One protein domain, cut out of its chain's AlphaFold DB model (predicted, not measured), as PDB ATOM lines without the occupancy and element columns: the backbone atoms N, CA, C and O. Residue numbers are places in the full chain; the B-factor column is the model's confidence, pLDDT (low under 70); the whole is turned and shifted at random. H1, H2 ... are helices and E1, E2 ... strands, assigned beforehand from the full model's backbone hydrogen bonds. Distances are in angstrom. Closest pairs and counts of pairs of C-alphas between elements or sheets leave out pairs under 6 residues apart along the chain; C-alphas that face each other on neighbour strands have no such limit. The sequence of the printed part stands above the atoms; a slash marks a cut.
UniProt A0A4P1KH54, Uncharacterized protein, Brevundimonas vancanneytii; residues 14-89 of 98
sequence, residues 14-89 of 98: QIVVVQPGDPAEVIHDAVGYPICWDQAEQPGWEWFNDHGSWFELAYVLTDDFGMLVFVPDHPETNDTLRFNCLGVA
ATOM      1  N   GLN A  14     227.319 194.121 208.127       95.38
ATOM      2  CA  GLN A  14     226.819 192.898 207.517       95.38
ATOM      3  C   GLN A  14     225.435 192.569 208.071       95.38
ATOM      4  O   GLN A  14     225.188 192.668 209.269       95.38
ATOM      5  N   ILE A  15     224.522 192.176 207.188       97.25
ATOM      6  CA  ILE A  15     223.193 191.704 207.576       97.25
ATOM      7  C   ILE A  15     223.057 190.275 207.069       97.25
ATOM      8  O   ILE A  15     223.137 190.039 205.863       97.25
ATOM      9  N   VAL A  16     222.853 189.343 207.992       97.88
ATOM     10  CA  VAL A  16     222.580 187.936 207.703       97.88
ATOM     11  C   VAL A  16     221.125 187.659 208.051       97.88
ATOM     12  O   VAL A  16     220.664 188.008 209.135       97.88
ATOM     13  N   VAL A  17     220.390 187.037 207.132       98.12
ATOM     14  CA  VAL A  17     218.995 186.640 207.348       98.12
ATOM     15  C   VAL A  17     218.906 185.135 207.167       98.12
ATOM     16  O   VAL A  17     218.957 184.651 206.036       98.12
ATOM     17  N   VAL A  18     218.775 184.414 208.277       98.38
ATOM     18  CA  VAL A  18     218.600 182.958 208.271       98.38
ATOM     19  C   VAL A  18     217.234 182.633 207.679       98.38
ATOM     20  O   VAL A  18     216.230 183.242 208.057       98.38
ATOM     21  N   GLN A  19     217.183 181.683 206.751       98.06
ATOM     22  CA  GLN A  19     215.929 181.154 206.228       98.06
ATOM     23  C   GLN A  19     215.542 179.869 206.971       98.06
ATOM     24  O   GLN A  19     216.411 179.081 207.357       98.06
ATOM     25  N   PRO A  20     214.237 179.606 207.161       98.06
ATOM     26  CA  PRO A  20     213.796 178.288 207.587       98.06
ATOM     27  C   PRO A  20     214.270 177.218 206.592       98.06
ATOM     28  O   PRO A  20     214.171 177.401 205.378       98.06
ATOM     29  N   GLY A  21     214.805 176.115 207.110       97.69
ATOM     30  CA  GLY A  21     215.397 175.037 206.319       97.69
ATOM     31  C   GLY A  21     216.872 175.227 205.947       97.69
ATOM     32  O   GLY A  21     217.455 174.288 205.398       97.69
ATOM     33  N   ASP A  22     217.498 176.372 206.254       98.25
ATOM     34  CA  ASP A  22     218.939 176.534 206.041       98.25
ATOM     35  C   ASP A  22     219.728 175.523 206.897       98.25
ATOM     36  O   ASP A  22     219.523 175.441 208.117       98.25
ATOM     37  N   PRO A  23     220.652 174.747 206.295       96.94
ATOM     38  CA  PRO A  23     221.518 173.859 207.053       96.94
ATOM     39  C   PRO A  23     222.552 174.672 207.843       96.94
ATOM     40  O   PRO A  23     222.906 175.795 207.475       96.94
ATOM     41  N   ALA A  24     223.066 174.087 208.927       95.69
ATOM     42  CA  ALA A  24     223.995 174.764 209.832       95.69
ATOM     43  C   ALA A  24     225.230 175.305 209.097       95.69
ATOM     44  O   ALA A  24     225.647 176.428 209.358       95.69
ATOM     45  N   GLU A  25     225.761 174.553 208.134       95.56
ATOM     46  CA  GLU A  25     226.935 174.931 207.346       95.56
ATOM     47  C   GLU A  25     226.700 176.220 206.547       95.56
ATOM     48  O   GLU A  25     227.562 177.091 206.522       95.56
ATOM     49  N   VAL A  26     225.510 176.392 205.958       97.50
ATOM     50  CA  VAL A  26     225.156 177.612 205.211       97.50
ATOM     51  C   VAL A  26     225.051 178.813 206.149       97.50
ATOM     52  O   VAL A  26     225.516 179.904 205.816       97.50
ATOM     53  N   ILE A  27     224.481 178.613 207.340       97.31
ATOM     54  CA  ILE A  27     224.380 179.664 208.356       97.31
ATOM     55  C   ILE A  27     225.780 180.056 208.847       97.31
ATOM     56  O   ILE A  27     226.090 181.243 208.944       97.31
ATOM     57  N   HIS A  28     226.645 179.079 209.126       95.25
ATOM     58  CA  HIS A  28     228.009 179.321 209.612       95.25
ATOM     59  C   HIS A  28     228.861 180.027 208.571       95.25
ATOM     60  O   HIS A  28     229.565 180.966 208.927       95.25
ATOM     61  N   ASP A  29     228.755 179.639 207.301       96.12
ATOM     62  CA  ASP A  29     229.461 180.304 206.205       96.12
ATOM     63  C   ASP A  29     228.998 181.759 206.035       96.12
ATOM     64  O   ASP A  29     229.816 182.649 205.795       96.12
ATOM     65  N   ALA A  30     227.697 182.025 206.192       96.44
ATOM     66  CA  ALA A  30     227.150 183.375 206.089       96.44
ATOM     67  C   ALA A  30     227.542 184.270 207.275       96.44
ATOM     68  O   ALA A  30     227.769 185.464 207.090       96.44
ATOM     69  N   VAL A  31     227.605 183.716 208.487       94.25
ATOM     70  CA  VAL A  31     227.913 184.455 209.725       94.25
ATOM     71  C   VAL A  31     229.427 184.560 209.968       94.25
ATOM     72  O   VAL A  31     229.900 185.545 210.528       94.25
ATOM     73  N   GLY A  32     230.198 183.571 209.516       93.06
ATOM     74  CA  GLY A  32     231.648 183.472 209.693       93.06
ATOM     75  C   GLY A  32     232.100 182.721 210.954       93.06
ATOM     76  O   GLY A  32     233.297 182.692 211.233       93.06
ATOM     77  N   TYR A  33     231.179 182.131 211.724       90.50
ATOM     78  CA  TYR A  33     231.474 181.331 212.923       90.50
ATOM     79  C   TYR A  33     230.314 180.371 213.276       90.50
ATOM     80  O   TYR A  33     229.187 180.562 212.802       90.50
ATOM     81  N   PRO A  34     230.557 179.315 214.080       91.31
ATOM     82  CA  PRO A  34     229.608 178.215 214.243       91.31
ATOM     83  C   PRO A  34     228.512 178.487 215.289       91.31
ATOM     84  O   PRO A  34     228.566 177.972 216.401       91.31
ATOM     85  N   ILE A  35     227.483 179.267 214.940       91.75
ATOM     86  CA  ILE A  35     226.417 179.697 215.878       91.75
ATOM     87  C   ILE A  35     225.330 178.653 216.189       91.75
ATOM     88  O   ILE A  35     224.518 178.853 217.088       91.75
ATOM     89  N   CYS A  36     225.282 177.547 215.443       92.81
ATOM     90  CA  CYS A  36     224.209 176.540 215.539       92.81
ATOM     91  C   CYS A  36     224.563 175.343 216.437       92.81
ATOM     92  O   CYS A  36     223.949 174.288 216.307       92.81
ATOM     93  N   TRP A  37     225.585 175.454 217.286       85.25
ATOM     94  CA  TRP A  37     226.025 174.366 218.165       85.25
ATOM     95  C   TRP A  37     225.680 174.656 219.628       85.25
ATOM     96  O   TRP A  37     225.667 175.811 220.050       85.25
ATOM     97  N   ASP A  38     225.440 173.604 220.417       70.88
ATOM     98  CA  ASP A  38     225.024 173.702 221.831       70.88
ATOM     99  C   ASP A  38     226.043 174.458 222.708       70.88
ATOM    100  O   ASP A  38     225.696 175.036 223.734       70.88
ATOM    101  N   GLN A  39     227.313 174.464 222.288       68.12
ATOM    102  CA  GLN A  39     228.418 175.231 222.869       68.12
ATOM    103  C   GLN A  39     229.149 176.018 221.777       68.12
ATOM    104  O   GLN A  39     230.371 175.960 221.672       68.12
ATOM    105  N   ALA A  40     228.394 176.690 220.907       70.38
ATOM    106  CA  ALA A  40     228.953 177.564 219.885       70.38
ATOM    107  C   ALA A  40     230.002 178.512 220.496       70.38
ATOM    108  O   ALA A  40     229.659 179.390 221.289       70.38
ATOM    109  N   GLU A  41     231.271 178.357 220.105       68.19
ATOM    110  CA  GLU A  41     232.326 179.347 220.348       68.19
ATOM    111  C   GLU A  41     232.101 180.542 219.410       68.19
ATOM    112  O   GLU A  41     232.853 180.793 218.470       68.19
ATOM    113  N   GLN A  42     230.992 181.245 219.619       77.31
ATOM    114  CA  GLN A  42     230.694 182.497 218.944       77.31
ATOM    115  C   GLN A  42     231.152 183.680 219.803       77.31
ATOM    116  O   GLN A  42     231.204 183.564 221.033       77.31
ATOM    117  N   PRO A  43     231.460 184.834 219.189       81.50
ATOM    118  CA  PRO A  43     231.572 186.079 219.933       81.50
ATOM    119  C   PRO A  43     230.310 186.309 220.775       81.50
ATOM    120  O   PRO A  43     229.210 185.920 220.377       81.50
ATOM    121  N   GLY A  44     230.455 186.951 221.932       82.75
ATOM    122  CA  GLY A  44     229.282 187.466 222.633       82.75
ATOM    123  C   GLY A  44     228.602 188.515 221.755       82.75
ATOM    124  O   GLY A  44     229.289 189.368 221.203       82.75
ATOM    125  N   TRP A  45     227.282 188.441 221.605       87.00
ATOM    126  CA  TRP A  45     226.516 189.541 221.026       87.00
ATOM    127  C   TRP A  45     226.328 190.635 222.082       87.00
ATOM    128  O   TRP A  45     226.092 190.357 223.261       87.00
ATOM    129  N   GLU A  46     226.411 191.890 221.667       89.19
ATOM    130  CA  GLU A  46     226.224 193.052 222.535       89.19
ATOM    131  C   GLU A  46     224.747 193.311 222.808       89.19
ATOM    132  O   GLU A  46     224.391 193.841 223.864       89.19
ATOM    133  N   TRP A  47     223.885 192.952 221.855       90.75
ATOM    134  CA  TRP A  47     222.455 193.198 221.947       90.75
ATOM    135  C   TRP A  47     221.631 192.058 221.348       90.75
ATOM    136  O   TRP A  47     222.004 191.456 220.342       90.75
ATOM    137  N   PHE A  48     220.486 191.790 221.975       94.56
ATOM    138  CA  PHE A  48     219.483 190.836 221.520       94.56
ATOM    139  C   PHE A  48     218.105 191.504 221.553       94.56
ATOM    140  O   PHE A  48     217.732 192.082 222.576       94.56
ATOM    141  N   ASN A  49     217.347 191.410 220.460       95.06
ATOM    142  CA  ASN A  49     215.928 191.767 220.433       95.06
ATOM    143  C   ASN A  49     215.083 190.580 219.996       95.06
ATOM    144  O   ASN A  49     215.430 189.843 219.074       95.06
ATOM    145  N   ASP A  50     213.906 190.491 220.595       95.56
ATOM    146  CA  ASP A  50     212.825 189.643 220.133       95.56
ATOM    147  C   ASP A  50     211.699 190.516 219.567       95.56
ATOM    148  O   ASP A  50     211.071 191.301 220.278       95.56
ATOM    149  N   HIS A  51     211.456 190.376 218.266       94.31
ATOM    150  CA  HIS A  51     210.418 191.086 217.515       94.31
ATOM    151  C   HIS A  51     209.132 190.252 217.364       94.31
ATOM    152  O   HIS A  51     208.270 190.571 216.542       94.31
ATOM    153  N   GLY A  52     208.991 189.156 218.115       92.75
ATOM    154  CA  GLY A  52     207.823 188.270 218.122       92.75
ATOM    155  C   GLY A  52     207.907 187.135 217.099       92.75
ATOM    156  O   GLY A  52     207.867 185.970 217.474       92.75
ATOM    157  N   SER A  53     208.057 187.431 215.805       95.00
ATOM    158  CA  SER A  53     208.269 186.394 214.769       95.00
ATOM    159  C   SER A  53     209.722 186.276 214.304       95.00
ATOM    160  O   SER A  53     210.060 185.373 213.538       95.00
ATOM    161  N   TRP A  54     210.584 187.175 214.782       97.31
ATOM    162  CA  TRP A  54     211.997 187.257 214.435       97.31
ATOM    163  C   TRP A  54     212.824 187.639 215.655       97.31
ATOM    164  O   TRP A  54     212.435 188.520 216.419       97.31
ATOM    165  N   PHE A  55     213.994 187.034 215.780       97.19
ATOM    166  CA  PHE A  55     215.039 187.440 216.705       97.19
ATOM    167  C   PHE A  55     216.114 188.224 215.953       97.19
ATOM    168  O   PHE A  55     216.375 187.966 214.775       97.19
ATOM    169  N   GLU A  56     216.751 189.160 216.642       97.38
ATOM    170  CA  GLU A  56     217.875 189.949 216.146       97.38
ATOM    171  C   GLU A  56     219.040 189.814 217.122       97.38
ATOM    172  O   GLU A  56     218.915 190.159 218.298       97.38
ATOM    173  N   LEU A  57     220.175 189.335 216.618       95.56
ATOM    174  CA  LEU A  57     221.443 189.300 217.335       95.56
ATOM    175  C   LEU A  57     222.346 190.369 216.721       95.56
ATOM    176  O   LEU A  57     222.627 190.316 215.520       95.56
ATOM    177  N   ALA A  58     222.794 191.327 217.528       95.50
ATOM    178  CA  ALA A  58     223.709 192.369 217.085       95.50
ATOM    179  C   ALA A  58     225.105 192.140 217.663       95.50
ATOM    180  O   ALA A  58     225.284 192.101 218.881       95.50
ATOM    181  N   TYR A  59     226.076 192.038 216.763       94.25
ATOM    182  CA  TYR A  59     227.491 191.902 217.072       94.25
ATOM    183  C   TYR A  59     228.228 193.190 216.702       94.25
ATOM    184  O   TYR A  59     228.114 193.679 215.574       94.25
ATOM    185  N   VAL A  60     229.035 193.703 217.617       91.19
ATOM    186  CA  VAL A  60     230.007 194.774 217.407       91.19
ATOM    187  C   VAL A  60     231.369 194.107 217.265       91.19
ATOM    188  O   VAL A  60     232.054 193.810 218.236       91.19
ATOM    189  N   LEU A  61     231.756 193.812 216.023       86.88
ATOM    190  CA  LEU A  61     232.970 193.032 215.758       86.88
ATOM    191  C   LEU A  61     234.234 193.894 215.859       86.88
ATOM    192  O   LEU A  61     235.287 193.409 216.266       86.88
ATOM    193  N   THR A  62     234.134 195.169 215.478       88.00
ATOM    194  CA  THR A  62     235.178 196.193 215.649       88.00
ATOM    195  C   THR A  62     234.527 197.562 215.853       88.00
ATOM    196  O   THR A  62     233.331 197.707 215.605       88.00
ATOM    197  N   ASP A  63     235.317 198.581 216.207       86.75
ATOM    198  CA  ASP A  63     234.846 199.969 216.365       86.75
ATOM    199  C   ASP A  63     234.094 200.514 215.132       86.75
ATOM    200  O   ASP A  63     233.240 201.386 215.265       86.75
ATOM    201  N   ASP A  64     234.384 199.981 213.939       89.06
ATOM    202  CA  ASP A  64     233.876 200.477 212.657       89.06
ATOM    203  C   ASP A  64     233.028 199.454 211.878       89.06
ATOM    204  O   ASP A  64     232.659 199.725 210.729       89.06
ATOM    205  N   PHE A  65     232.746 198.276 212.455       91.50
ATOM    206  CA  PHE A  65     232.024 197.202 211.765       91.50
ATOM    207  C   PHE A  65     231.135 196.384 212.703       91.50
ATOM    208  O   PHE A  65     231.614 195.782 213.668       91.50
ATOM    209  N   GLY A  66     229.849 196.312 212.358       94.25
ATOM    210  CA  GLY A  66     228.859 195.494 213.051       94.25
ATOM    211  C   GLY A  66     228.250 194.411 212.164       94.25
ATOM    212  O   GLY A  66     228.323 194.461 210.933       94.25
ATOM    213  N   MET A  67     227.597 193.442 212.796       96.06
ATOM    214  CA  MET A  67     226.785 192.446 212.112       96.06
ATOM    215  C   MET A  67     225.438 192.274 212.806       96.06
ATOM    216  O   MET A  67     225.382 192.140 214.024       96.06
ATOM    217  N   LEU A  68     224.367 192.240 212.016       97.19
ATOM    218  CA  LEU A  68     223.030 191.866 212.471       97.19
ATOM    219  C   LEU A  68     222.673 190.501 211.895       97.19
ATOM    220  O   LEU A  68     222.747 190.305 210.679       97.19
ATOM    221  N   VAL A  69     222.268 189.576 212.759       97.62
ATOM    222  CA  VAL A  69     221.754 188.264 212.362       97.62
ATOM    223  C   VAL A  69     220.273 188.203 212.709       97.62
ATOM    224  O   VAL A  69     219.899 188.278 213.877       97.62
ATOM    225  N   PHE A  70     219.434 188.068 211.683       98.38
ATOM    226  CA  PHE A  70     217.997 187.878 211.828       98.38
ATOM    227  C   PHE A  70     217.657 186.394 211.757       98.38
ATOM    228  O   PHE A  70     217.948 185.729 210.758       98.38
ATOM    229  N   VAL A  71     217.026 185.891 212.816       98.00
ATOM    230  CA  VAL A  71     216.653 184.482 212.970       98.00
ATOM    231  C   VAL A  71     215.131 184.384 213.063       98.00
ATOM    232  O   VAL A  71     214.549 184.996 213.958       98.00
ATOM    233  N   PRO A  72     214.451 183.635 212.180       98.19
ATOM    234  CA  PRO A  72     213.007 183.490 212.267       98.19
ATOM    235  C   PRO A  72     212.625 182.570 213.428       98.19
ATOM    236  O   PRO A  72     213.214 181.497 213.603       98.19
ATOM    237  N   ASP A  73     211.591 182.936 214.185       97.06
ATOM    238  CA  ASP A  73     210.941 182.020 215.123       97.06
ATOM    239  C   ASP A  73     209.992 181.086 214.357       97.06
ATOM    240  O   ASP A  73     208.775 181.271 214.327       97.06
ATOM    241  N   HIS A  74     210.569 180.106 213.665       97.81
ATOM    242  CA  HIS A  74     209.846 179.176 212.804       97.81
ATOM    243  C   HIS A  74     210.237 177.722 213.121       97.81
ATOM    244  O   HIS A  74     211.409 177.469 213.393       97.81
ATOM    245  N   PRO A  75     209.312 176.743 213.049       96.75
ATOM    246  CA  PRO A  75     209.623 175.337 213.333       96.75
ATOM    247  C   PRO A  75     210.691 174.704 212.433       96.75
ATOM    248  O   PRO A  75     211.268 173.695 212.806       96.75
ATOM    249  N   GLU A  76     210.930 175.267 211.247       98.00
ATOM    250  CA  GLU A  76     211.983 174.806 210.325       98.00
ATOM    251  C   GLU A  76     213.296 175.597 210.465       98.00
ATOM    252  O   GLU A  76     214.263 175.320 209.759       98.00
ATOM    253  N   THR A  77     213.356 176.602 211.344       98.06
ATOM    254  CA  THR A  77     214.633 177.226 211.714       98.06
ATOM    255  C   THR A  77     215.492 176.195 212.431       98.06
ATOM    256  O   THR A  77     214.966 175.404 213.206       98.06
ATOM    257  N   ASN A  78     216.810 176.231 212.216       96.75
ATOM    258  CA  ASN A  78     217.749 175.359 212.916       96.75
ATOM    259  C   ASN A  78     217.437 175.271 214.427       96.75
ATOM    260  O   ASN A  78     217.425 176.291 215.121       96.75
ATOM    261  N   ASP A  79     217.203 174.047 214.911       95.12
ATOM    262  CA  ASP A  79     216.643 173.791 216.242       95.12
ATOM    263  C   ASP A  79     217.488 174.385 217.368       95.12
ATOM    264  O   ASP A  79     216.953 175.069 218.238       95.12
ATOM    265  N   THR A  80     218.808 174.177 217.340       93.31
ATOM    266  CA  THR A  80     219.723 174.699 218.366       93.31
ATOM    267  C   THR A  80     219.761 176.222 218.346       93.31
ATOM    268  O   THR A  80     219.671 176.858 219.396       93.31
ATOM    269  N   LEU A  81     219.841 176.837 217.161       94.31
ATOM    270  CA  LEU A  81     219.851 178.294 217.047       94.31
ATOM    271  C   LEU A  81     218.538 178.905 217.556       94.31
ATOM    272  O   LEU A  81     218.557 179.864 218.331       94.31
ATOM    273  N   ARG A  82     217.397 178.325 217.169       94.94
ATOM    274  CA  ARG A  82     216.075 178.763 217.632       94.94
ATOM    275  C   ARG A  82     215.907 178.553 219.137       94.94
ATOM    276  O   ARG A  82     215.413 179.451 219.816       94.94
ATOM    277  N   PHE A  83     216.337 177.407 219.660       92.62
ATOM    278  CA  PHE A  83     216.330 177.106 221.092       92.62
ATOM    279  C   PHE A  83     217.134 178.142 221.882       92.62
ATOM    280  O   PHE A  83     216.629 178.682 222.867       92.62
ATOM    281  N   ASN A  84     218.338 178.479 221.413       90.56
ATOM    282  CA  ASN A  84     219.180 179.492 222.042       90.56
ATOM    283  C   ASN A  84     218.489 180.860 222.063       90.56
ATOM    284  O   ASN A  84     218.452 181.490 223.114       90.56
ATOM    285  N   CYS A  85     217.881 181.287 220.950       93.19
ATOM    286  CA  CYS A  85     217.148 182.556 220.890       93.19
ATOM    287  C   CYS A  85     215.967 182.586 221.872       93.19
ATOM    288  O   CYS A  85     215.814 183.541 222.629       93.19
ATOM    289  N   LEU A  86     215.161 181.519 221.911       93.31
ATOM    290  CA  LEU A  86     214.036 181.398 222.845       93.31
ATOM    291  C   LEU A  86     214.486 181.366 224.310       93.31
ATOM    292  O   LEU A  86     213.762 181.847 225.176       93.31
ATOM    293  N   GLY A  87     215.672 180.825 224.591       90.62
ATOM    294  CA  GLY A  87     216.244 180.787 225.936       90.62
ATOM    295  C   GLY A  87     216.600 182.166 226.504       90.62
ATOM    296  O   GLY A  87     216.679 182.306 227.723       90.62
ATOM    297  N   VAL A  88     216.798 183.173 225.645       89.75
ATOM    298  CA  VAL A  88     217.100 184.563 226.041       89.75
ATOM    299  C   VAL A  88     215.941 185.529 225.793       89.75
ATOM    300  O   VAL A  88     215.964 186.644 226.310       89.75
ATOM    301  N   ALA A  89     214.938 185.126 225.011       92.06
ATOM    302  CA  ALA A  89     213.788 185.958 224.695       92.06
ATOM    303  C   ALA A  89     212.952 186.278 225.944       92.06
ATOM    304  O   ALA A  89     212.491 185.382 226.650       92.06
TER     305      ALA A  89
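This is residues 14 to 89 of the 98 residues of an uncharacterized protein of Brevundimonas vancanneytii (UniProt A0A4P1KH54). A mixed four-stranded sheet forms a wall, with H2 running across one face and H1 grazing it near the edge strand E1. The long hairpin of E3 and E4 makes the middle of the sheet, and the long stretch of residues 32 to 46 leads from H1 to the other edge, E2. The printed part has 76 residues, with two named helices and four named strands in the order E1, H1, E2, E3, E4, H2; the sheet runs E1, E4, E3, E2 and the class is mixed, helices and strands. The whole is compact, with a radius of gyration of the C-alphas of 11.5 A and spans of 35 by 25 by 21 A.

Find C-alpha 54 at (211.997, 187.257, 214.435); from there E3, residues 54 to 62, runs 24.9 A. E4, residues 65 to 72, returns over 23.5 A. The edge strands are E1, residues 14 to 17, from C-alpha 14 at (226.819, 192.898, 207.517), and E2, residues 47 to 50. H1 is residues 24 to 31, 10.5 A; H2, residues 79 to 88, runs 14.6 A to C-alpha 88 at (217.100, 184.563, 226.041).

E2, E3 and E4 form a meander, each strand the antiparallel neighbour of the one before; look at N 57 and O 69, 3.0 A, and N 49 and O 56, 2.9 A. E1 is parallel to E4, with N 16 and O 68 at 2.9 A. E1, H1 and E2 make a split strand-helix-strand unit, two strands running the same way with E4 and E3 between them, its crossover right-handed. H2 is on the sheet at a height of 9.6 A, over E4 and, only just, E3, on which 3 of its C-alphas fall; it runs across the strands, at 75 degrees to E4 on the local plane. Its closest C-alphas to E3 are Cys 85 and Phe 55, 6.8 A. H1 only grazes the sheet with residues 27 to 31; the closest C-alphas of H1 and E1 are those of Ala 30 and Val 16, 6.7 A. H1 and H2 are apart. In both helices every O i to N i+4 pair is within hydrogen-bond range.

The two farthest C-alphas, Asp 63 and Pro 75, are 35.4 A apart. The printed part has no cut, and H1 to E2 is the long link. Mean pLDDT of the printed part is 92.6; look for values under 70 at residues 39 and 41.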